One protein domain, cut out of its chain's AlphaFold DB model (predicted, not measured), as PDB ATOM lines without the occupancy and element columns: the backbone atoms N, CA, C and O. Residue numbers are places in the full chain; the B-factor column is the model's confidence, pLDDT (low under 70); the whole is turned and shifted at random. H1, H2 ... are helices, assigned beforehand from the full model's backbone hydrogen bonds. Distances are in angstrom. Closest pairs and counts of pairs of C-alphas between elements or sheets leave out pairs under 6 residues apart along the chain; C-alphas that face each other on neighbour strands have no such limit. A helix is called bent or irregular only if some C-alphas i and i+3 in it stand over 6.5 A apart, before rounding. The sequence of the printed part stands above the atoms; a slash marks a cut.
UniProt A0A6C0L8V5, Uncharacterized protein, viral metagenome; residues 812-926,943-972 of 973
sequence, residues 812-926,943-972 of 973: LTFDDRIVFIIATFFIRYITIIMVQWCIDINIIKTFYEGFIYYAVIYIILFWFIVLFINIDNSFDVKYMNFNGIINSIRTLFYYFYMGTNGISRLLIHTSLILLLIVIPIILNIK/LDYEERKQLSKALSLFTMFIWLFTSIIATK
ATOM      1  N   LEU A 812     -26.241  69.902 -45.427       71.19
ATOM      2  CA  LEU A 812     -25.259  68.843 -45.190       71.19
ATOM      3  C   LEU A 812     -23.841  69.378 -45.385       71.19
ATOM      4  O   LEU A 812     -23.433  69.688 -46.511       71.19
ATOM      5  N   THR A 813     -23.071  69.396 -44.300       81.44
ATOM      6  CA  THR A 813     -21.661  69.788 -44.299       81.44
ATOM      7  C   THR A 813     -20.815  68.812 -45.124       81.44
ATOM      8  O   THR A 813     -21.287  67.770 -45.596       81.44
ATOM      9  N   PHE A 814     -19.542  69.139 -45.338       83.94
ATOM     10  CA  PHE A 814     -18.606  68.196 -45.953       83.94
ATOM     11  C   PHE A 814     -18.260  67.037 -45.002       83.94
ATOM     12  O   PHE A 814     -18.111  65.898 -45.447       83.94
ATOM     13  N   ASP A 815     -18.219  67.300 -43.696       85.00
ATOM     14  CA  ASP A 815     -17.860  66.312 -42.679       85.00
ATOM     15  C   ASP A 815     -18.960  65.253 -42.496       85.00
ATOM     16  O   ASP A 815     -18.652  64.060 -42.463       85.00
ATOM     17  N   ASP A 816     -20.243  65.645 -42.553       85.56
ATOM     18  CA  ASP A 816     -21.390  64.714 -42.605       85.56
ATOM     19  C   ASP A 816     -21.229  63.660 -43.726       85.56
ATOM     20  O   ASP A 816     -21.557  62.478 -43.567       85.56
ATOM     21  N   ARG A 817     -20.698  64.089 -44.880       90.00
ATOM     22  CA  ARG A 817     -20.467  63.243 -46.064       90.00
ATOM     23  C   ARG A 817     -19.249  62.339 -45.884       90.00
ATOM     24  O   ARG A 817     -19.292  61.176 -46.287       90.00
ATOM     25  N   ILE A 818     -18.186  62.828 -45.241       90.69
ATOM     26  CA  ILE A 818     -17.031  61.999 -44.857       90.69
ATOM     27  C   ILE A 818     -17.479  60.885 -43.904       90.69
ATOM     28  O   ILE A 818     -17.149  59.719 -44.139       90.69
ATOM     29  N   VAL A 819     -18.280  61.201 -42.879       91.06
ATOM     30  CA  VAL A 819     -18.784  60.189 -41.935       91.06
ATOM     31  C   VAL A 819     -19.679  59.168 -42.645       91.06
ATOM     32  O   VAL A 819     -19.539  57.971 -42.397       91.06
ATOM     33  N   PHE A 820     -20.511  59.576 -43.612       92.81
ATOM     34  CA  PHE A 820     -21.262  58.636 -44.458       92.81
ATOM     35  C   PHE A 820     -20.365  57.695 -45.281       92.81
ATOM     36  O   PHE A 820     -20.624  56.490 -45.367       92.81
ATOM     37  N   ILE A 821     -19.289  58.214 -45.873       93.44
ATOM     38  CA  ILE A 821     -18.329  57.430 -46.668       93.44
ATOM     39  C   ILE A 821     -17.594  56.406 -45.785       93.44
ATOM     40  O   ILE A 821     -17.452  55.241 -46.167       93.44
ATOM     41  N   ILE A 822     -17.207  56.802 -44.569       93.69
ATOM     42  CA  ILE A 822     -16.597  55.921 -43.561       93.69
ATOM     43  C   ILE A 822     -17.606  54.865 -43.071       93.69
ATOM     44  O   ILE A 822     -17.297  53.671 -43.050       93.69
ATOM     45  N   ALA A 823     -18.839  55.259 -42.751       93.44
ATOM     46  CA  ALA A 823     -19.893  54.342 -42.319       93.44
ATOM     47  C   ALA A 823     -20.220  53.296 -43.398       93.44
ATOM     48  O   ALA A 823     -20.251  52.094 -43.127       93.44
ATOM     49  N   THR A 824     -20.386  53.720 -44.653       94.25
ATOM     50  CA  THR A 824     -20.647  52.805 -45.777       94.25
ATOM     51  C   THR A 824     -19.465  51.888 -46.106       94.25
ATOM     52  O   THR A 824     -19.693  50.787 -46.620       94.25
ATOM     53  N   PHE A 825     -18.229  52.272 -45.759       95.31
ATOM     54  CA  PHE A 825     -17.058  51.390 -45.810       95.31
ATOM     55  C   PHE A 825     -17.144  50.270 -44.761       95.31
ATOM     56  O   PHE A 825     -16.930  49.102 -45.099       95.31
ATOM     57  N   PHE A 826     -17.533  50.585 -43.519       96.00
ATOM     58  CA  PHE A 826     -17.773  49.572 -42.482       96.00
ATOM     59  C   PHE A 826     -18.936  48.635 -42.839       96.00
ATOM     60  O   PHE A 826     -18.794  47.419 -42.706       96.00
ATOM     61  N   ILE A 827     -20.040  49.156 -43.394       95.06
ATOM     62  CA  ILE A 827     -21.155  48.328 -43.902       95.06
ATOM     63  C   ILE A 827     -20.657  47.364 -44.990       95.06
ATOM     64  O   ILE A 827     -20.951  46.167 -44.937       95.06
ATOM     65  N   ARG A 828     -19.837  47.841 -45.942       95.12
ATOM     66  CA  ARG A 828     -19.193  46.979 -46.949       95.12
ATOM     67  C   ARG A 828     -18.321  45.900 -46.298       95.12
ATOM     68  O   ARG A 828     -18.397  44.748 -46.717       95.12
ATOM     69  N   TYR A 829     -17.511  46.242 -45.296       95.94
ATOM     70  CA  TYR A 829     -16.628  45.287 -44.616       95.94
ATOM     71  C   TYR A 829     -17.413  44.165 -43.916       95.94
ATOM     72  O   TYR A 829     -17.136  42.988 -44.151       95.94
ATOM     73  N   ILE A 830     -18.455  44.512 -43.153       95.38
ATOM     74  CA  ILE A 830     -19.357  43.545 -42.500       95.38
ATOM     75  C   ILE A 830     -20.057  42.663 -43.548       95.38
ATOM     76  O   ILE A 830     -20.099  41.440 -43.406       95.38
ATOM     77  N   THR A 831     -20.532  43.262 -44.646       96.44
ATOM     78  CA  THR A 831     -21.149  42.522 -45.760       96.44
ATOM     79  C   THR A 831     -20.175  41.506 -46.371       96.44
ATOM     80  O   THR A 831     -20.555  40.364 -46.614       96.44
ATOM     81  N   ILE A 832     -18.908  41.882 -46.593       95.06
ATOM     82  CA  ILE A 832     -17.881  40.974 -47.135       95.06
ATOM     83  C   ILE A 832     -17.622  39.797 -46.185       95.06
ATOM     84  O   ILE A 832     -17.480  38.677 -46.666       95.06
ATOM     85  N   ILE A 833     -17.619  40.009 -44.864       95.88
ATOM     86  CA  ILE A 833     -17.476  38.921 -43.880       95.88
ATOM     87  C   ILE A 833     -18.660  37.943 -43.962       95.88
ATOM     88  O   ILE A 833     -18.449  36.732 -44.009       95.88
ATOM     89  N   MET A 834     -19.897  38.442 -44.045       95.12
ATOM     90  CA  MET A 834     -21.080  37.581 -44.201       95.12
ATOM     91  C   MET A 834     -21.062  36.805 -45.527       95.12
ATOM     92  O   MET A 834     -21.355  35.610 -45.552       95.12
ATOM     93  N   VAL A 835     -20.659  37.447 -46.626       94.88
ATOM     94  CA  VAL A 835     -20.515  36.800 -47.943       94.88
ATOM     95  C   VAL A 835     -19.401  35.753 -47.934       94.88
ATOM     96  O   VAL A 835     -19.586  34.674 -48.491       94.88
ATOM     97  N   GLN A 836     -18.277  36.027 -47.267       93.38
ATOM     98  CA  GLN A 836     -17.198  35.061 -47.071       93.38
ATOM     99  C   GLN A 836     -17.702  33.820 -46.326       93.38
ATOM    100  O   GLN A 836     -17.507  32.706 -46.803       93.38
ATOM    101  N   TRP A 837     -18.447  33.998 -45.232       95.25
ATOM    102  CA  TRP A 837     -19.034  32.879 -44.495       95.25
ATOM    103  C   TRP A 837     -19.987  32.041 -45.367       95.25
ATOM    104  O   TRP A 837     -19.922  30.811 -45.341       95.25
ATOM    105  N   CYS A 838     -20.789  32.684 -46.224       92.69
ATOM    106  CA  CYS A 838     -21.654  32.021 -47.209       92.69
ATOM    107  C   CYS A 838     -20.892  31.279 -48.336       92.69
ATOM    108  O   CYS A 838     -21.417  30.307 -48.892       92.69
ATOM    109  N   ILE A 839     -19.660  31.690 -48.663       91.62
ATOM    110  CA  ILE A 839     -18.730  30.942 -49.535       91.62
ATOM    111  C   ILE A 839     -18.143  29.743 -48.777       91.62
ATOM    112  O   ILE A 839     -18.048  28.645 -49.326       91.62
ATOM    113  N   ASP A 840     -17.795  29.913 -47.501       90.69
ATOM    114  CA  ASP A 840     -17.164  28.867 -46.693       90.69
ATOM    115  C   ASP A 840     -18.112  27.692 -46.406       90.69
ATOM    116  O   ASP A 840     -17.710  26.529 -46.521       90.69
ATOM    117  N   ILE A 841     -19.398  27.971 -46.177       91.12
ATOM    118  CA  ILE A 841     -20.468  26.954 -46.118       91.12
ATOM    119  C   ILE A 841     -20.967  26.498 -47.507       91.12
ATOM    120  O   ILE A 841     -21.915  25.720 -47.595       91.12
ATOM    121  N   ASN A 842     -20.316  26.933 -48.595       87.69
ATOM    122  CA  ASN A 842     -20.542  26.483 -49.977       87.69
ATOM    123  C   ASN A 842     -21.980  26.712 -50.508       87.69
ATOM    124  O   ASN A 842     -22.440  25.993 -51.403       87.69
ATOM    125  N   ILE A 843     -22.683  27.726 -49.978       88.75
ATOM    126  CA  ILE A 843     -23.942  28.250 -50.545       88.75
ATOM    127  C   ILE A 843     -23.638  29.047 -51.815       88.75
ATOM    128  O   ILE A 843     -24.321  28.894 -52.824       88.75
ATOM    129  N   ILE A 844     -22.592  29.872 -51.771       88.62
ATOM    130  CA  ILE A 844     -22.127  30.674 -52.903       88.62
ATOM    131  C   ILE A 844     -21.064  29.882 -53.666       88.62
ATOM    132  O   ILE A 844     -20.022  29.551 -53.098       88.62
ATOM    133  N   LYS A 845     -21.301  29.608 -54.955       85.88
ATOM    134  CA  LYS A 845     -20.391  28.821 -55.810       85.88
ATOM    135  C   LYS A 845     -19.838  29.621 -56.988       85.88
ATOM    136  O   LYS A 845     -18.815  29.257 -57.559       85.88
ATOM    137  N   THR A 846     -20.488  30.721 -57.353       86.94
ATOM    138  CA  THR A 846     -20.106  31.580 -58.476       86.94
ATOM    139  C   THR A 846     -19.944  33.038 -58.052       86.94
ATOM    140  O   THR A 846     -20.560  33.511 -57.096       86.94
ATOM    141  N   PHE A 847     -19.149  33.790 -58.819       86.06
ATOM    142  CA  PHE A 847     -19.014  35.242 -58.654       86.06
ATOM    143  C   PHE A 847     -20.354  35.976 -58.813       86.06
ATOM    144  O   PHE A 847     -20.626  36.922 -58.083       86.06
ATOM    145  N   TYR A 848     -21.207  35.495 -59.720       85.94
ATOM    146  CA  TYR A 848     -22.550  36.021 -59.955       85.94
ATOM    147  C   TYR A 848     -23.440  35.907 -58.707       85.94
ATOM    148  O   TYR A 848     -23.965  36.913 -58.234       85.94
ATOM    149  N   GLU A 849     -23.557  34.703 -58.134       86.00
ATOM    150  CA  GLU A 849     -24.309  34.484 -56.891       86.00
ATOM    151  C   GLU A 849     -23.726  35.325 -55.756       86.00
ATOM    152  O   GLU A 849     -24.457  36.055 -55.094       86.00
ATOM    153  N   GLY A 850     -22.405  35.268 -55.552       88.31
ATOM    154  CA  GLY A 850     -21.752  35.946 -54.432       88.31
ATOM    155  C   GLY A 850     -21.899  37.460 -54.473       88.31
ATOM    156  O   GLY A 850     -21.993  38.105 -53.430       88.31
ATOM    157  N   PHE A 851     -21.991  38.022 -55.675       89.75
ATOM    158  CA  PHE A 851     -22.222  39.440 -55.870       89.75
ATOM    159  C   PHE A 851     -23.693  39.844 -55.654       89.75
ATOM    160  O   PHE A 851     -23.953  40.901 -55.077       89.75
ATOM    161  N   ILE A 852     -24.655  38.986 -56.014       89.62
ATOM    162  CA  ILE A 852     -26.072  39.183 -55.656       89.62
ATOM    163  C   ILE A 852     -26.267  39.074 -54.137       89.62
ATOM    164  O   ILE A 852     -26.878  39.962 -53.544       89.62
ATOM    165  N   TYR A 853     -25.698  38.050 -53.489       92.81
ATOM    166  CA  TYR A 853     -25.743  37.912 -52.029       92.81
ATOM    167  C   TYR A 853     -25.089  39.108 -51.327       92.81
ATOM    168  O   TYR A 853     -25.683  39.641 -50.392       92.81
ATOM    169  N   TYR A 854     -23.935  39.594 -51.809       93.81
ATOM    170  CA  TYR A 854     -23.341  40.845 -51.324       93.81
ATOM    171  C   TYR A 854     -24.339  42.001 -51.388       93.81
ATOM    172  O   TYR A 854     -24.550  42.679 -50.389       93.81
ATOM    173  N   ALA A 855     -24.968  42.233 -52.541       92.12
ATOM    174  CA  ALA A 855     -25.819  43.401 -52.713       92.12
ATOM    175  C   ALA A 855     -27.114  43.325 -51.888       92.12
ATOM    176  O   ALA A 855     -27.520  44.327 -51.305       92.12
ATOM    177  N   VAL A 856     -27.729  42.142 -51.776       92.88
ATOM    178  CA  VAL A 856     -28.915  41.926 -50.930       92.88
ATOM    179  C   VAL A 856     -28.573  42.130 -49.450       92.88
ATOM    180  O   VAL A 856     -29.266  42.884 -48.769       92.88
ATOM    181  N   ILE A 857     -27.480  41.533 -48.959       94.56
ATOM    182  CA  ILE A 857     -27.038  41.693 -47.563       94.56
ATOM    183  C   ILE A 857     -26.650  43.155 -47.285       94.56
ATOM    184  O   ILE A 857     -27.058  43.700 -46.262       94.56
ATOM    185  N   TYR A 858     -25.945  43.822 -48.209       95.69
ATOM    186  CA  TYR A 858     -25.594  45.240 -48.084       95.69
ATOM    187  C   TYR A 858     -26.840  46.118 -47.956       95.69
ATOM    188  O   TYR A 858     -26.899  46.960 -47.067       95.69
ATOM    189  N   ILE A 859     -27.840  45.932 -48.828       94.38
ATOM    190  CA  ILE A 859     -29.072  46.734 -48.815       94.38
ATOM    191  C   ILE A 859     -29.846  46.506 -47.510       94.38
ATOM    192  O   ILE A 859     -30.309  47.478 -46.918       94.38
ATOM    193  N   ILE A 860     -29.927  45.266 -47.017       95.44
ATOM    194  CA  ILE A 860     -30.573  44.951 -45.733       95.44
ATOM    195  C   ILE A 860     -29.832  45.614 -44.562       95.44
ATOM    196  O   ILE A 860     -30.469  46.285 -43.754       95.44
ATOM    197  N   LEU A 861     -28.501  45.493 -44.480       94.69
ATOM    198  CA  LEU A 861     -27.702  46.119 -43.415       94.69
ATOM    199  C   LEU A 861     -27.749  47.653 -43.475       94.69
ATOM    200  O   LEU A 861     -27.870  48.307 -42.440       94.69
ATOM    201  N   PHE A 862     -27.697  48.230 -44.677       94.62
ATOM    202  CA  PHE A 862     -27.816  49.670 -44.896       94.62
ATOM    203  C   PHE A 862     -29.177  50.192 -44.429       94.62
ATOM    204  O   PHE A 862     -29.224  51.144 -43.654       94.62
ATOM    205  N   TRP A 863     -30.279  49.550 -44.833       94.00
ATOM    206  CA  TRP A 863     -31.617  49.963 -44.406       94.00
ATOM    207  C   TRP A 863     -31.893  49.678 -42.929       94.00
ATOM    208  O   TRP A 863     -32.581  50.470 -42.298       94.00
ATOM    209  N   PHE A 864     -31.303  48.634 -42.341       93.94
ATOM    210  CA  PHE A 864     -31.346  48.409 -40.894       93.94
ATOM    211  C   PHE A 864     -30.680  49.556 -40.115       93.94
ATOM    212  O   PHE A 864     -31.281  50.088 -39.187       93.94
ATOM    213  N   ILE A 865     -29.485  49.993 -40.528       91.69
ATOM    214  CA  ILE A 865     -28.769  51.120 -39.901       91.69
ATOM    215  C   ILE A 865     -29.523  52.440 -40.109       91.69
ATOM    216  O   ILE A 865     -29.701  53.202 -39.161       91.69
ATOM    217  N   VAL A 866     -30.030  52.684 -41.323       91.50
ATOM    218  CA  VAL A 866     -30.900  53.832 -41.625       91.50
ATOM    219  C   VAL A 866     -32.129  53.841 -40.711       91.50
ATOM    220  O   VAL A 866     -32.426  54.876 -40.129       91.50
ATOM    221  N   LEU A 867     -32.828  52.716 -40.545       89.94
ATOM    222  CA  LEU A 867     -33.990  52.636 -39.656       89.94
ATOM    223  C   LEU A 867     -33.597  52.858 -38.191       89.94
ATOM    224  O   LEU A 867     -34.255  53.639 -37.518       89.94
ATOM    225  N   PHE A 868     -32.500  52.256 -37.722       89.12
ATOM    226  CA  PHE A 868     -32.010  52.391 -36.344       89.12
ATOM    227  C   PHE A 868     -31.708  53.850 -35.950       89.12
ATOM    228  O   PHE A 868     -32.112  54.296 -34.882       89.12
ATOM    229  N   ILE A 869     -31.066  54.620 -36.835       88.00
ATOM    230  CA  ILE A 869     -30.748  56.050 -36.618       88.00
ATOM    231  C   ILE A 869     -32.013  56.938 -36.662       88.00
ATOM    232  O   ILE A 869     -32.034  58.046 -36.120       88.00
ATOM    233  N   ASN A 870     -33.085  56.443 -37.287       86.56
ATOM    234  CA  ASN A 870     -34.384  57.107 -37.408       86.56
ATOM    235  C   ASN A 870     -35.465  56.481 -36.503       86.56
ATOM    236  O   ASN A 870     -36.651  56.648 -36.770       86.56
ATOM    237  N   ILE A 871     -35.074  55.779 -35.433       83.44
ATOM    238  CA  ILE A 871     -35.991  55.466 -34.330       83.44
ATOM    239  C   ILE A 871     -36.296  56.772 -33.587       83.44
ATOM    240  O   ILE A 871     -35.373  57.509 -33.231       83.44
ATOM    241  N   ASP A 872     -37.578  57.057 -33.357       65.88
ATOM    242  CA  ASP A 872     -38.017  58.186 -32.533       65.88
ATOM    243  C   ASP A 872     -37.803  57.904 -31.040       65.88
ATOM    244  O   ASP A 872     -38.107  56.818 -30.541       65.88
ATOM    245  N   ASN A 873     -37.350  58.917 -30.296       61.62
ATOM    246  CA  ASN A 873     -37.141  58.832 -28.844       61.62
ATOM    247  C   ASN A 873     -38.465  58.793 -28.041       61.62
ATOM    248  O   ASN A 873     -38.433  58.802 -26.815       61.62
ATOM    249  N   SER A 874     -39.629  58.759 -28.700       56.81
ATOM    250  CA  SER A 874     -40.953  58.703 -28.060       56.81
ATOM    251  C   SER A 874     -41.185  57.419 -27.252       56.81
ATOM    252  O   SER A 874     -42.016  57.398 -26.345       56.81
ATOM    253  N   PHE A 875     -40.421  56.360 -27.528       55.94
ATOM    254  CA  PHE A 875     -40.385  55.137 -26.727       55.94
ATOM    255  C   PHE A 875     -39.391  55.267 -25.562       55.94
ATOM    256  O   PHE A 875     -38.392  54.549 -25.504       55.94
ATOM    257  N   ASP A 876     -39.659  56.189 -24.632       51.00
ATOM    258  CA  ASP A 876     -38.793  56.439 -23.472       51.00
ATOM    259  C   ASP A 876     -38.895  55.293 -22.444       51.00
ATOM    260  O   ASP A 876     -39.722  55.276 -21.524       51.00
ATOM    261  N   VAL A 877     -38.075  54.255 -22.642       55.66
ATOM    262  CA  VAL A 877     -38.007  53.090 -21.754       55.66
ATOM    263  C   VAL A 877     -37.337  53.514 -20.446       55.66
ATOM    264  O   VAL A 877     -36.116  53.437 -20.317       55.66
ATOM    265  N   LYS A 878     -38.176  53.889 -19.468       52.38
ATOM    266  CA  LYS A 878     -37.924  54.480 -18.126       52.38
ATOM    267  C   LYS A 878     -36.828  53.847 -17.230       52.38
ATOM    268  O   LYS A 878     -36.663  54.264 -16.089       52.38
ATOM    269  N   TYR A 879     -36.085  52.854 -17.723       52.03
ATOM    270  CA  TYR A 879     -34.995  52.131 -17.054       52.03
ATOM    271  C   TYR A 879     -33.654  52.128 -17.815       52.03
ATOM    272  O   TYR A 879     -32.660  51.652 -17.270       52.03
ATOM    273  N   MET A 880     -33.584  52.645 -19.048       55.19
ATOM    274  CA  MET A 880     -32.324  52.835 -19.779       55.19
ATOM    275  C   MET A 880     -32.309  54.213 -20.437       55.19
ATOM    276  O   MET A 880     -33.058  54.466 -21.375       55.19
ATOM    277  N   ASN A 881     -31.434  55.098 -19.951       57.00
ATOM    278  CA  ASN A 881     -31.323  56.488 -20.402       57.00
ATOM    279  C   ASN A 881     -30.612  56.591 -21.769       57.00
ATOM    280  O   ASN A 881     -29.509  57.121 -21.891       57.00
ATOM    281  N   PHE A 882     -31.235  56.026 -22.802       59.81
ATOM    282  CA  PHE A 882     -30.701  55.992 -24.162       59.81
ATOM    283  C   PHE A 882     -30.740  57.351 -24.868       59.81
ATOM    284  O   PHE A 882     -30.065  57.489 -25.884       59.81
ATOM    285  N   ASN A 883     -31.473  58.347 -24.351       62.38
ATOM    286  CA  ASN A 883     -31.659  59.654 -24.994       62.38
ATOM    287  C   ASN A 883     -30.333  60.304 -25.427       62.38
ATOM    288  O   ASN A 883     -30.193  60.660 -26.595       62.38
ATOM    289  N   GLY A 884     -29.337  60.379 -24.537       67.94
ATOM    290  CA  GLY A 884     -28.022  60.942 -24.875       67.94
ATOM    291  C   GLY A 884     -27.264  60.127 -25.931       67.94
ATOM    292  O   GLY A 884     -26.736  60.685 -26.887       67.94
ATOM    293  N   ILE A 885     -27.266  58.793 -25.814       72.19
ATOM    294  CA  ILE A 885     -26.545  57.905 -26.743       72.19
ATOM    295  C   ILE A 885     -27.194  57.920 -28.136       72.19
ATOM    296  O   ILE A 885     -26.492  58.019 -29.137       72.19
ATOM    297  N   ILE A 886     -28.527  57.854 -28.219       73.88
ATOM    298  CA  ILE A 886     -29.264  57.899 -29.489       73.88
ATOM    299  C   ILE A 886     -29.129  59.279 -30.144       73.88
ATOM    300  O   ILE A 886     -28.952  59.342 -31.360       73.88
ATOM    301  N   ASN A 887     -29.145  60.369 -29.370       73.19
ATOM    302  CA  ASN A 887     -28.944  61.711 -29.918       73.19
ATOM    303  C   ASN A 887     -27.507  61.899 -30.430       73.19
ATOM    304  O   ASN A 887     -27.356  62.266 -31.590       73.19
ATOM    305  N   SER A 888     -26.475  61.518 -29.669       79.31
ATOM    306  CA  SER A 888     -25.073  61.550 -30.131       79.31
ATOM    307  C   SER A 888     -24.857  60.683 -31.390       79.31
ATOM    308  O   SER A 888     -24.244  61.129 -32.361       79.31
ATOM    309  N   ILE A 889     -25.472  59.491 -31.466       81.31
ATOM    310  CA  ILE A 889     -25.497  58.650 -32.681       81.31
ATOM    311  C   ILE A 889     -26.202  59.359 -33.853       81.31
ATOM    312  O   ILE A 889     -25.714  59.299 -34.983       81.31
ATOM    313  N   ARG A 890     -27.330  60.041 -33.620       79.94
ATOM    314  CA  ARG A 890     -28.073  60.785 -34.654       79.94
ATOM    315  C   ARG A 890     -27.309  62.020 -35.144       79.94
ATOM    316  O   ARG A 890     -27.348  62.296 -36.340       79.94
ATOM    317  N   THR A 891     -26.593  62.707 -34.254       77.69
ATOM    318  CA  THR A 891     -25.692  63.828 -34.561       77.69
ATOM    319  C   THR A 891     -24.501  63.341 -35.393       77.69
ATOM    320  O   THR A 891     -24.275  63.849 -36.489       77.69
ATOM    321  N   LEU A 892     -23.802  62.286 -34.953       81.12
ATOM    322  CA  LEU A 892     -22.680  61.687 -35.688       81.12
ATOM    323  C   LEU A 892     -23.096  61.169 -37.075       81.12
ATOM    324  O   LEU A 892     -22.357  61.310 -38.047       81.12
ATOM    325  N   PHE A 893     -24.286  60.576 -37.188       87.19
ATOM    326  CA  PHE A 893     -24.819  60.044 -38.440       87.19
ATOM    327  C   PHE A 893     -25.907  60.937 -39.065       87.19
ATOM    328  O   PHE A 893     -26.836  60.423 -39.694       87.19
ATOM    329  N   TYR A 894     -25.778  62.267 -38.982       85.62
ATOM    330  CA  TYR A 894     -26.751  63.230 -39.535       85.62
ATOM    331  C   TYR A 894     -27.036  63.028 -41.041       85.62
ATOM    332  O   TYR A 894     -28.161  63.234 -41.510       85.62
ATOM    333  N   TYR A 895     -26.075  62.495 -41.813       87.12
ATOM    334  CA  TYR A 895     -26.313  62.081 -43.205       87.12
ATOM    335  C   TYR A 895     -27.352  60.950 -43.336       87.12
ATOM    336  O   TYR A 895     -28.090  60.914 -44.320       87.12
ATOM    337  N   PHE A 896     -27.469  60.037 -42.374       87.25
ATOM    338  CA  PHE A 896     -28.474  58.964 -42.379       87.25
ATOM    339  C   PHE A 896     -29.846  59.426 -41.854       87.25
ATOM    340  O   PHE A 896     -30.842  58.728 -42.060       87.25
ATOM    341  N   TYR A 897     -29.935  60.600 -41.223       86.88
ATOM    342  CA  TYR A 897     -31.189  61.129 -40.687       86.88
ATOM    343  C   TYR A 897     -32.156  61.569 -41.804       86.88
ATOM    344  O   TYR A 897     -31.818  62.337 -42.713       86.88
ATOM    345  N   MET A 898     -33.385  61.054 -41.759       81.44
ATOM    346  CA  MET A 898     -34.427  61.279 -42.762       81.44
ATOM    347  C   MET A 898     -35.212  62.572 -42.558       81.44
ATOM    348  O   MET A 898     -35.895  62.968 -43.499       81.44
ATOM    349  N   GLY A 899     -35.144  63.189 -41.373       70.00
ATOM    350  CA  GLY A 899     -35.974  64.333 -40.994       70.00
ATOM    351  C   GLY A 899     -35.645  65.601 -41.778       70.00
ATOM    352  O   GLY A 899     -36.098  65.765 -42.911       70.00
ATOM    353  N   THR A 900     -34.830  66.482 -41.193       62.78
ATOM    354  CA  THR A 900     -34.393  67.759 -41.798       62.78
ATOM    355  C   THR A 900     -33.946  67.600 -43.254       62.78
ATOM    356  O   THR A 900     -34.407  68.307 -44.148       62.78
ATOM    357  N   ASN A 901     -33.091  66.609 -43.502       65.69
ATOM    358  CA  ASN A 901     -32.403  66.432 -44.776       65.69
ATOM    359  C   ASN A 901     -33.170  65.548 -45.783       65.69
ATOM    360  O   ASN A 901     -32.823  65.501 -46.964       65.69
ATOM    361  N   GLY A 902     -34.180  64.783 -45.352       72.56
ATOM    362  CA  GLY A 902     -35.008  63.959 -46.238       72.56
ATOM    363  C   GLY A 902     -34.392  62.645 -46.766       72.56
ATOM    364  O   GLY A 902     -33.241  62.579 -47.179       72.56
ATOM    365  N   ILE A 903     -35.227  61.608 -46.908       85.81
ATOM    366  CA  ILE A 903     -34.880  60.249 -47.404       85.81
ATOM    367  C   ILE A 903     -34.272  60.147 -48.832       85.81
ATOM    368  O   ILE A 903     -33.806  59.087 -49.247       85.81
ATOM    369  N   SER A 904     -34.273  61.219 -49.630       84.56
ATOM    370  CA  SER A 904     -34.024  61.165 -51.083       84.56
ATOM    371  C   SER A 904     -32.603  60.721 -51.455       84.56
ATOM    372  O   SER A 904     -32.455  59.882 -52.342       84.56
ATOM    373  N   ARG A 905     -31.561  61.205 -50.762       84.75
ATOM    374  CA  ARG A 905     -30.165  60.787 -51.027       84.75
ATOM    375  C   ARG A 905     -29.915  59.310 -50.692       84.75
ATOM    376  O   ARG A 905     -29.157  58.643 -51.387       84.75
ATOM    377  N   LEU A 906     -30.614  58.771 -49.688       89.62
ATOM    378  CA  LEU A 906     -30.517  57.363 -49.276       89.62
ATOM    379  C   LEU A 906     -31.165  56.433 -50.317       89.62
ATOM    380  O   LEU A 906     -30.617  55.376 -50.644       89.62
ATOM    381  N   LEU A 907     -32.288  56.864 -50.906       89.88
ATOM    382  CA  LEU A 907     -32.906  56.197 -52.057       89.88
ATOM    383  C   LEU A 907     -32.027  56.290 -53.312       89.88
ATOM    384  O   LEU A 907     -31.903  55.296 -54.022       89.88
ATOM    385  N   ILE A 908     -31.372  57.430 -53.565       89.38
ATOM    386  CA  ILE A 908     -30.414  57.577 -54.675       89.38
ATOM    387  C   ILE A 908     -29.231  56.619 -54.491       89.38
ATOM    388  O   ILE A 908     -28.944  55.862 -55.412       89.38
ATOM    389  N   HIS A 909     -28.603  56.563 -53.309       88.38
ATOM    390  CA  HIS A 909     -27.515  55.616 -53.001       88.38
ATOM    391  C   HIS A 909     -27.946  54.154 -53.194       88.38
ATOM    392  O   HIS A 909     -27.258  53.388 -53.867       88.38
ATOM    393  N   THR A 910     -29.128  53.786 -52.687       91.12
ATOM    394  CA  THR A 910     -29.708  52.441 -52.871       91.12
ATOM    395  C   THR A 910     -29.951  52.129 -54.354       91.12
ATOM    396  O   THR A 910     -29.580  51.059 -54.830       91.12
ATOM    397  N   SER A 911     -30.520  53.073 -55.109       89.94
ATOM    398  CA  SER A 911     -30.780  52.951 -56.552       89.94
ATOM    399  C   SER A 911     -29.488  52.828 -57.371       89.94
ATOM    400  O   SER A 911     -29.404  52.024 -58.297       89.94
ATOM    401  N   LEU A 912     -28.441  53.561 -56.986       89.19
ATOM    402  CA  LEU A 912     -27.119  53.504 -57.607       89.19
ATOM    403  C   LEU A 912     -26.472  52.128 -57.396       89.19
ATOM    404  O   LEU A 912     -25.949  51.540 -58.340       89.19
ATOM    405  N   ILE A 913     -26.580  51.568 -56.187       87.31
ATOM    406  CA  ILE A 913     -26.156  50.191 -55.905       87.31
ATOM    407  C   ILE A 913     -26.952  49.208 -56.769       87.31
ATOM    408  O   ILE A 913     -26.336  48.400 -57.457       87.31
ATOM    409  N   LEU A 914     -28.287  49.312 -56.810       88.62
ATOM    410  CA  LEU A 914     -29.145  48.460 -57.649       88.62
ATOM    411  C   LEU A 914     -28.772  48.531 -59.143       88.62
ATOM    412  O   LEU A 914     -28.756  47.503 -59.814       88.62
ATOM    413  N   LEU A 915     -28.404  49.707 -59.657       89.06
ATOM    414  CA  LEU A 915     -27.910  49.883 -61.027       89.06
ATOM    415  C   LEU A 915     -26.546  49.202 -61.231       89.06
ATOM    416  O   LEU A 915     -26.344  48.507 -62.229       89.06
ATOM    417  N   LEU A 916     -25.621  49.344 -60.277       84.44
ATOM    418  CA  LEU A 916     -24.303  48.700 -60.325       84.44
ATOM    419  C   LEU A 916     -24.374  47.167 -60.183       84.44
ATOM    420  O   LEU A 916     -23.486  46.487 -60.704       84.44
ATOM    421  N   ILE A 917     -25.437  46.603 -59.581       82.81
ATOM    422  CA  ILE A 917     -25.682  45.144 -59.580       82.81
ATOM    423  C   ILE A 917     -25.741  44.599 -61.016       82.81
ATOM    424  O   ILE A 917     -25.223  43.521 -61.307       82.81
ATOM    425  N   VAL A 918     -26.343  45.351 -61.939       82.94
ATOM    426  CA  VAL A 918     -26.610  44.891 -63.310       82.94
ATOM    427  C   VAL A 918     -25.321  44.718 -64.133       82.94
ATOM    428  O   VAL A 918     -25.305  43.952 -65.098       82.94
ATOM    429  N   ILE A 919     -24.207  45.353 -63.748       81.88
ATOM    430  CA  ILE A 919     -22.964  45.332 -64.535       81.88
ATOM    431  C   ILE A 919     -22.345  43.914 -64.602       81.88
ATOM    432  O   ILE A 919     -22.200  43.401 -65.715       81.88
ATOM    433  N   PRO A 920     -22.048  43.209 -63.488       73.38
ATOM    434  CA  PRO A 920     -21.646  41.798 -63.534       73.38
ATOM    435  C   PRO A 920     -22.662  40.857 -64.179       73.38
ATOM    436  O   PRO A 920     -22.252  39.897 -64.828       73.38
ATOM    437  N   ILE A 921     -23.966  41.134 -64.047       73.50
ATOM    438  CA  ILE A 921     -25.022  40.343 -64.697       73.50
ATOM    439  C   ILE A 921     -24.838  40.394 -66.222       73.50
ATOM    440  O   ILE A 921     -24.704  39.351 -66.861       73.50
ATOM    441  N   ILE A 922     -24.731  41.596 -66.800       75.38
ATOM    442  CA  ILE A 922     -24.511  41.792 -68.243       75.38
ATOM    443  C   ILE A 922     -23.170  41.199 -68.700       75.38
ATOM    444  O   ILE A 922     -23.107  40.560 -69.752       75.38
ATOM    445  N   LEU A 923     -22.097  41.385 -67.924       70.81
ATOM    446  CA  LEU A 923     -20.766  40.882 -68.283       70.81
ATOM    447  C   LEU A 923     -20.693  39.345 -68.290       70.81
ATOM    448  O   LEU A 923     -20.005  38.778 -69.140       70.81
ATOM    449  N   ASN A 924     -21.419  38.663 -67.398       64.06
ATOM    450  CA  ASN A 924     -21.392  37.200 -67.296       64.06
ATOM    451  C   ASN A 924     -22.234  36.490 -68.379       64.06
ATOM    452  O   ASN A 924     -21.942  35.352 -68.742       64.06
ATOM    453  N   ILE A 925     -23.232  37.166 -68.966       55.78
ATOM    454  CA  ILE A 925     -24.118  36.600 -70.008       55.78
ATOM    455  C   ILE A 925     -23.359  36.168 -71.283       55.78
ATOM    456  O   ILE A 925     -23.853  35.338 -72.044       55.78
ATOM    457  N   LYS A 926     -22.136  36.668 -71.522       49.16
ATOM    458  CA  LYS A 926     -21.350  36.387 -72.741       49.16
ATOM    459  C   LYS A 926     -20.352  35.219 -72.652       49.16
ATOM    460  O   LYS A 926     -19.507  35.097 -73.537       49.16
ATOM    461  N   LEU A 943     -16.650  23.932 -53.955       72.50
ATOM    462  CA  LEU A 943     -15.646  24.864 -54.433       72.50
ATOM    463  C   LEU A 943     -14.307  24.565 -53.749       72.50
ATOM    464  O   LEU A 943     -14.273  24.437 -52.515       72.50
ATOM    465  N   ASP A 944     -13.228  24.452 -54.522       82.75
ATOM    466  CA  ASP A 944     -11.885  24.226 -53.970       82.75
ATOM    467  C   ASP A 944     -11.396  25.448 -53.171       82.75
ATOM    468  O   ASP A 944     -11.861  26.574 -53.363       82.75
ATOM    469  N   TYR A 945     -10.440  25.248 -52.262       83.94
ATOM    470  CA  TYR A 945      -9.855  26.322 -51.464       83.94
ATOM    471  C   TYR A 945      -9.306  27.474 -52.325       83.94
ATOM    472  O   TYR A 945      -9.553  28.641 -52.002       83.94
ATOM    473  N   GLU A 946      -8.615  27.192 -53.438       83.44
ATOM    474  CA  GLU A 946      -8.092  28.271 -54.287       83.44
ATOM    475  C   GLU A 946      -9.203  28.935 -55.121       83.44
ATOM    476  O   GLU A 946      -9.160  30.149 -55.318       83.44
ATOM    477  N   GLU A 947     -10.247  28.199 -55.526       82.56
ATOM    478  CA  GLU A 947     -11.443  28.778 -56.164       82.56
ATOM    479  C   GLU A 947     -12.171  29.746 -55.208       82.56
ATOM    480  O   GLU A 947     -12.443  30.889 -55.584       82.56
ATOM    481  N   ARG A 948     -12.414  29.352 -53.945       86.06
ATOM    482  CA  ARG A 948     -13.012  30.219 -52.898       86.06
ATOM    483  C   ARG A 948     -12.196  31.487 -52.672       86.06
ATOM    484  O   ARG A 948     -12.741  32.582 -52.552       86.06
ATOM    485  N   LYS A 949     -10.873  31.341 -52.635       87.88
ATOM    486  CA  LYS A 949      -9.907  32.423 -52.421       87.88
ATOM    487  C   LYS A 949      -9.835  33.384 -53.612       87.88
ATOM    488  O   LYS A 949      -9.700  34.591 -53.406       87.88
ATOM    489  N   GLN A 950      -9.979  32.893 -54.844       86.94
ATOM    490  CA  GLN A 950     -10.117  33.731 -56.042       86.94
ATOM    491  C   GLN A 950     -11.473  34.447 -56.085       86.94
ATOM    492  O   GLN A 950     -11.511  35.656 -56.314       86.94
ATOM    493  N   LEU A 951     -12.565  33.737 -55.791       85.56
ATOM    494  CA  LEU A 951     -13.924  34.276 -55.685       85.56
ATOM    495  C   LEU A 951     -14.001  35.418 -54.655       85.56
ATOM    496  O   LEU A 951     -14.469  36.510 -54.976       85.56
ATOM    497  N   SER A 952     -13.465  35.193 -53.453       88.38
ATOM    498  CA  SER A 952     -13.397  36.185 -52.371       88.38
ATOM    499  C   SER A 952     -12.607  37.428 -52.781       88.38
ATOM    500  O   SER A 952     -13.087  38.557 -52.638       88.38
ATOM    501  N   LYS A 953     -11.423  37.238 -53.387       90.00
ATOM    502  CA  LYS A 953     -10.614  38.349 -53.911       90.00
ATOM    503  C   LYS A 953     -11.371  39.149 -54.971       90.00
ATOM    504  O   LYS A 953     -11.358  40.376 -54.916       90.00
ATOM    505  N   ALA A 954     -12.038  38.473 -55.909       88.81
ATOM    506  CA  ALA A 954     -12.796  39.123 -56.973       88.81
ATOM    507  C   ALA A 954     -13.965  39.953 -56.418       88.81
ATOM    508  O   ALA A 954     -14.153  41.098 -56.828       88.81
ATOM    509  N   LEU A 955     -14.709  39.413 -55.446       89.31
ATOM    510  CA  LEU A 955     -15.802  40.119 -54.770       89.31
ATOM    511  C   LEU A 955     -15.289  41.315 -53.958       89.31
ATOM    512  O   LEU A 955     -15.819  42.418 -54.087       89.31
ATOM    513  N   SER A 956     -14.219  41.143 -53.179       92.38
ATOM    514  CA  SER A 956     -13.608  42.240 -52.417       92.38
ATOM    515  C   SER A 956     -13.136  43.379 -53.333       92.38
ATOM    516  O   SER A 956     -13.419  44.547 -53.056       92.38
ATOM    517  N   LEU A 957     -12.508  43.051 -54.469       90.25
ATOM    518  CA  LEU A 957     -12.057  44.023 -55.469       90.25
ATOM    519  C   LEU A 957     -13.228  44.744 -56.157       90.25
ATOM    520  O   LEU A 957     -13.240  45.972 -56.219       90.25
ATOM    521  N   PHE A 958     -14.233  44.012 -56.650       89.56
ATOM    522  CA  PHE A 958     -15.352  44.621 -57.377       89.56
ATOM    523  C   PHE A 958     -16.219  45.507 -56.471       89.56
ATOM    524  O   PHE A 958     -16.610  46.610 -56.850       89.56
ATOM    525  N   THR A 959     -16.443  45.081 -55.226       91.94
ATOM    526  CA  THR A 959     -17.151  45.891 -54.222       91.94
ATOM    527  C   THR A 959     -16.345  47.110 -53.771       91.94
ATOM    528  O   THR A 959     -16.949  48.116 -53.408       91.94
ATOM    529  N   MET A 960     -15.005  47.068 -53.831       93.31
ATOM    530  CA  MET A 960     -14.162  48.247 -53.589       93.31
ATOM    531  C   MET A 960     -14.381  49.310 -54.671       93.31
ATOM    532  O   MET A 960     -14.549  50.480 -54.341       93.31
ATOM    533  N   PHE A 961     -14.441  48.909 -55.947       91.06
ATOM    534  CA  PHE A 961     -14.760  49.831 -57.039       91.06
ATOM    535  C   PHE A 961     -16.166  50.425 -56.894       91.06
ATOM    536  O   PHE A 961     -16.315  51.636 -57.021       91.06
ATOM    537  N   ILE A 962     -17.177  49.611 -56.566       90.19
ATOM    538  CA  ILE A 962     -18.543  50.099 -56.299       90.19
ATOM    539  C   ILE A 962     -18.551  51.137 -55.179       90.19
ATOM    540  O   ILE A 962     -19.095  52.221 -55.373       90.19
ATOM    541  N   TRP A 963     -17.933  50.828 -54.033       93.69
ATOM    542  CA  TRP A 963     -17.874  51.749 -52.899       93.69
ATOM    543  C   TRP A 963     -17.121  53.041 -53.242       93.69
ATOM    544  O   TRP A 963     -17.546  54.119 -52.837       93.69
ATOM    545  N   LEU A 964     -16.048  52.968 -54.034       92.56
ATOM    546  CA  LEU A 964     -15.316  54.150 -54.488       92.56
ATOM    547  C   LEU A 964     -16.168  55.017 -55.435       92.56
ATOM    548  O   LEU A 964     -16.190  56.237 -55.282       92.56
ATOM    549  N   PHE A 965     -16.930  54.413 -56.355       90.19
ATOM    550  CA  PHE A 965     -17.858  55.147 -57.224       90.19
ATOM    551  C   PHE A 965     -19.030  55.775 -56.456       90.19
ATOM    552  O   PHE A 965     -19.353  56.936 -56.710       90.19
ATOM    553  N   THR A 966     -19.653  55.066 -55.506       90.06
ATOM    554  CA  THR A 966     -20.728  55.652 -54.684       90.06
ATOM    555  C   THR A 966     -20.196  56.739 -53.751       90.06
ATOM    556  O   THR A 966     -20.840  57.777 -53.622       90.06
ATOM    557  N   SER A 967     -18.993  56.578 -53.191       90.81
ATOM    558  CA  SER A 967     -18.352  57.594 -52.339       90.81
ATOM    559  C   SER A 967     -18.024  58.883 -53.096       90.81
ATOM    560  O   SER A 967     -18.300  59.965 -52.592       90.81
ATOM    561  N   ILE A 968     -17.511  58.798 -54.332       90.62
ATOM    562  CA  ILE A 968     -17.276  59.978 -55.195       90.62
ATOM    563  C   ILE A 968     -18.578  60.739 -55.494       90.62
ATOM    564  O   ILE A 968     -18.556  61.944 -55.733       90.62
ATOM    565  N   ILE A 969     -19.718  60.050 -55.493       87.25
ATOM    566  CA  ILE A 969     -21.022  60.667 -55.744       87.25
ATOM    567  C   ILE A 969     -21.594  61.253 -54.439       87.25
ATOM    568  O   ILE A 969     -22.114  62.365 -54.468       87.25
ATOM    569  N   ALA A 970     -21.389  60.591 -53.296       85.12
ATOM    570  CA  ALA A 970     -21.783  61.061 -51.962       85.12
ATOM    571  C   ALA A 970     -20.890  62.170 -51.360       85.12
ATOM    572  O   ALA A 970     -21.244  62.752 -50.341       85.12
ATOM    573  N   THR A 971     -19.744  62.521 -51.960       85.19
ATOM    574  CA  THR A 971     -19.087  63.805 -51.631       85.19
ATOM    575  C   THR A 971     -19.825  64.989 -52.260       85.19
ATOM    576  O   THR A 971     -19.815  66.091 -51.711       85.19
ATOM    577  N   LYS A 972     -20.485  64.779 -53.408       79.81
ATOM    578  CA  LYS A 972     -21.146  65.835 -54.184       79.81
ATOM    579  C   LYS A 972     -22.614  66.059 -53.796       79.81
ATOM    580  O   LYS A 972     -23.053  67.209 -53.836       79.81
TER     581      LYS A 972
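Overview. This is residues 812 to 926 and 943 to 972 of the 973 residues of an uncharacterized protein of viral metagenome (UniProt A0A6C0L8V5). Two pairs of antiparallel helices make two crossed layers: the longest helix, H1, lies beside H5, and this pair crosses over H2 and H4, which lie side by side. The short H3 sits at one end of H2, and residues 876 to 881 stick out beyond it. The 145 printed residues hold five named helices, H1 to H5 in chain order, and no named strand; the class is all helix. The whole is only just compact, close to loose, with a radius of gyration of the C-alphas of 17.5 A, and spans 53 by 37 by 20 A.

Along the chain. Find C-alpha 814 at (-18.606, 68.196, -45.953); from there H1, residues 814 to 840, runs 39.4 A. H2 is residues 847 to 869, 32.5 A, and H3 residues 883 to 892, 14.1 A. H4, residues 904 to 924, 31.6 A, is only just irregular: C-alphas 917 and 920 are 6.6 A apart. H5, residues 945 to 970, 36.7 A, ends at C-alpha 970 (-21.783, 61.061, -51.962).

Arrangement. Begin at the hub, H2, which touches the four other helices. It touches H1 at a steep tilt of 47 degrees, closest C-alphas Thr 831 and Tyr 858, 5.7 A. It touches H4 at a shallow tilt of 7 degrees, opposite ways, closest C-alphas Tyr 848 and Pro 920, 6.9 A. H2 and H3 only just touch, with 3 pairs of C-alphas within 8 A, the closest Ile 869 and Arg 890, 5.8 A. H1 touches H5 at 18 degrees, a shallow tilt, opposite ways, closest C-alphas Ile 821 and Ser 967, 5.7 A. H1 and H4 are apart. Every O i to N i+4 pair is within hydrogen-bond range in H1, H2, H3 and H5, and 13 of 17 in H4.

Size, cuts and confidence. The C-alphas of Lys 878 and Lys 926 are the two farthest apart, 59.9 A. Residues 927 to 942 are not printed, and C-alphas 926 and 943 across this cut are 22.4 A apart. The links H2 to H3 and H3 to H4 are long. Look for pLDDT under 70 at residues 872 to 884, 900 to 901 and 924 to 926.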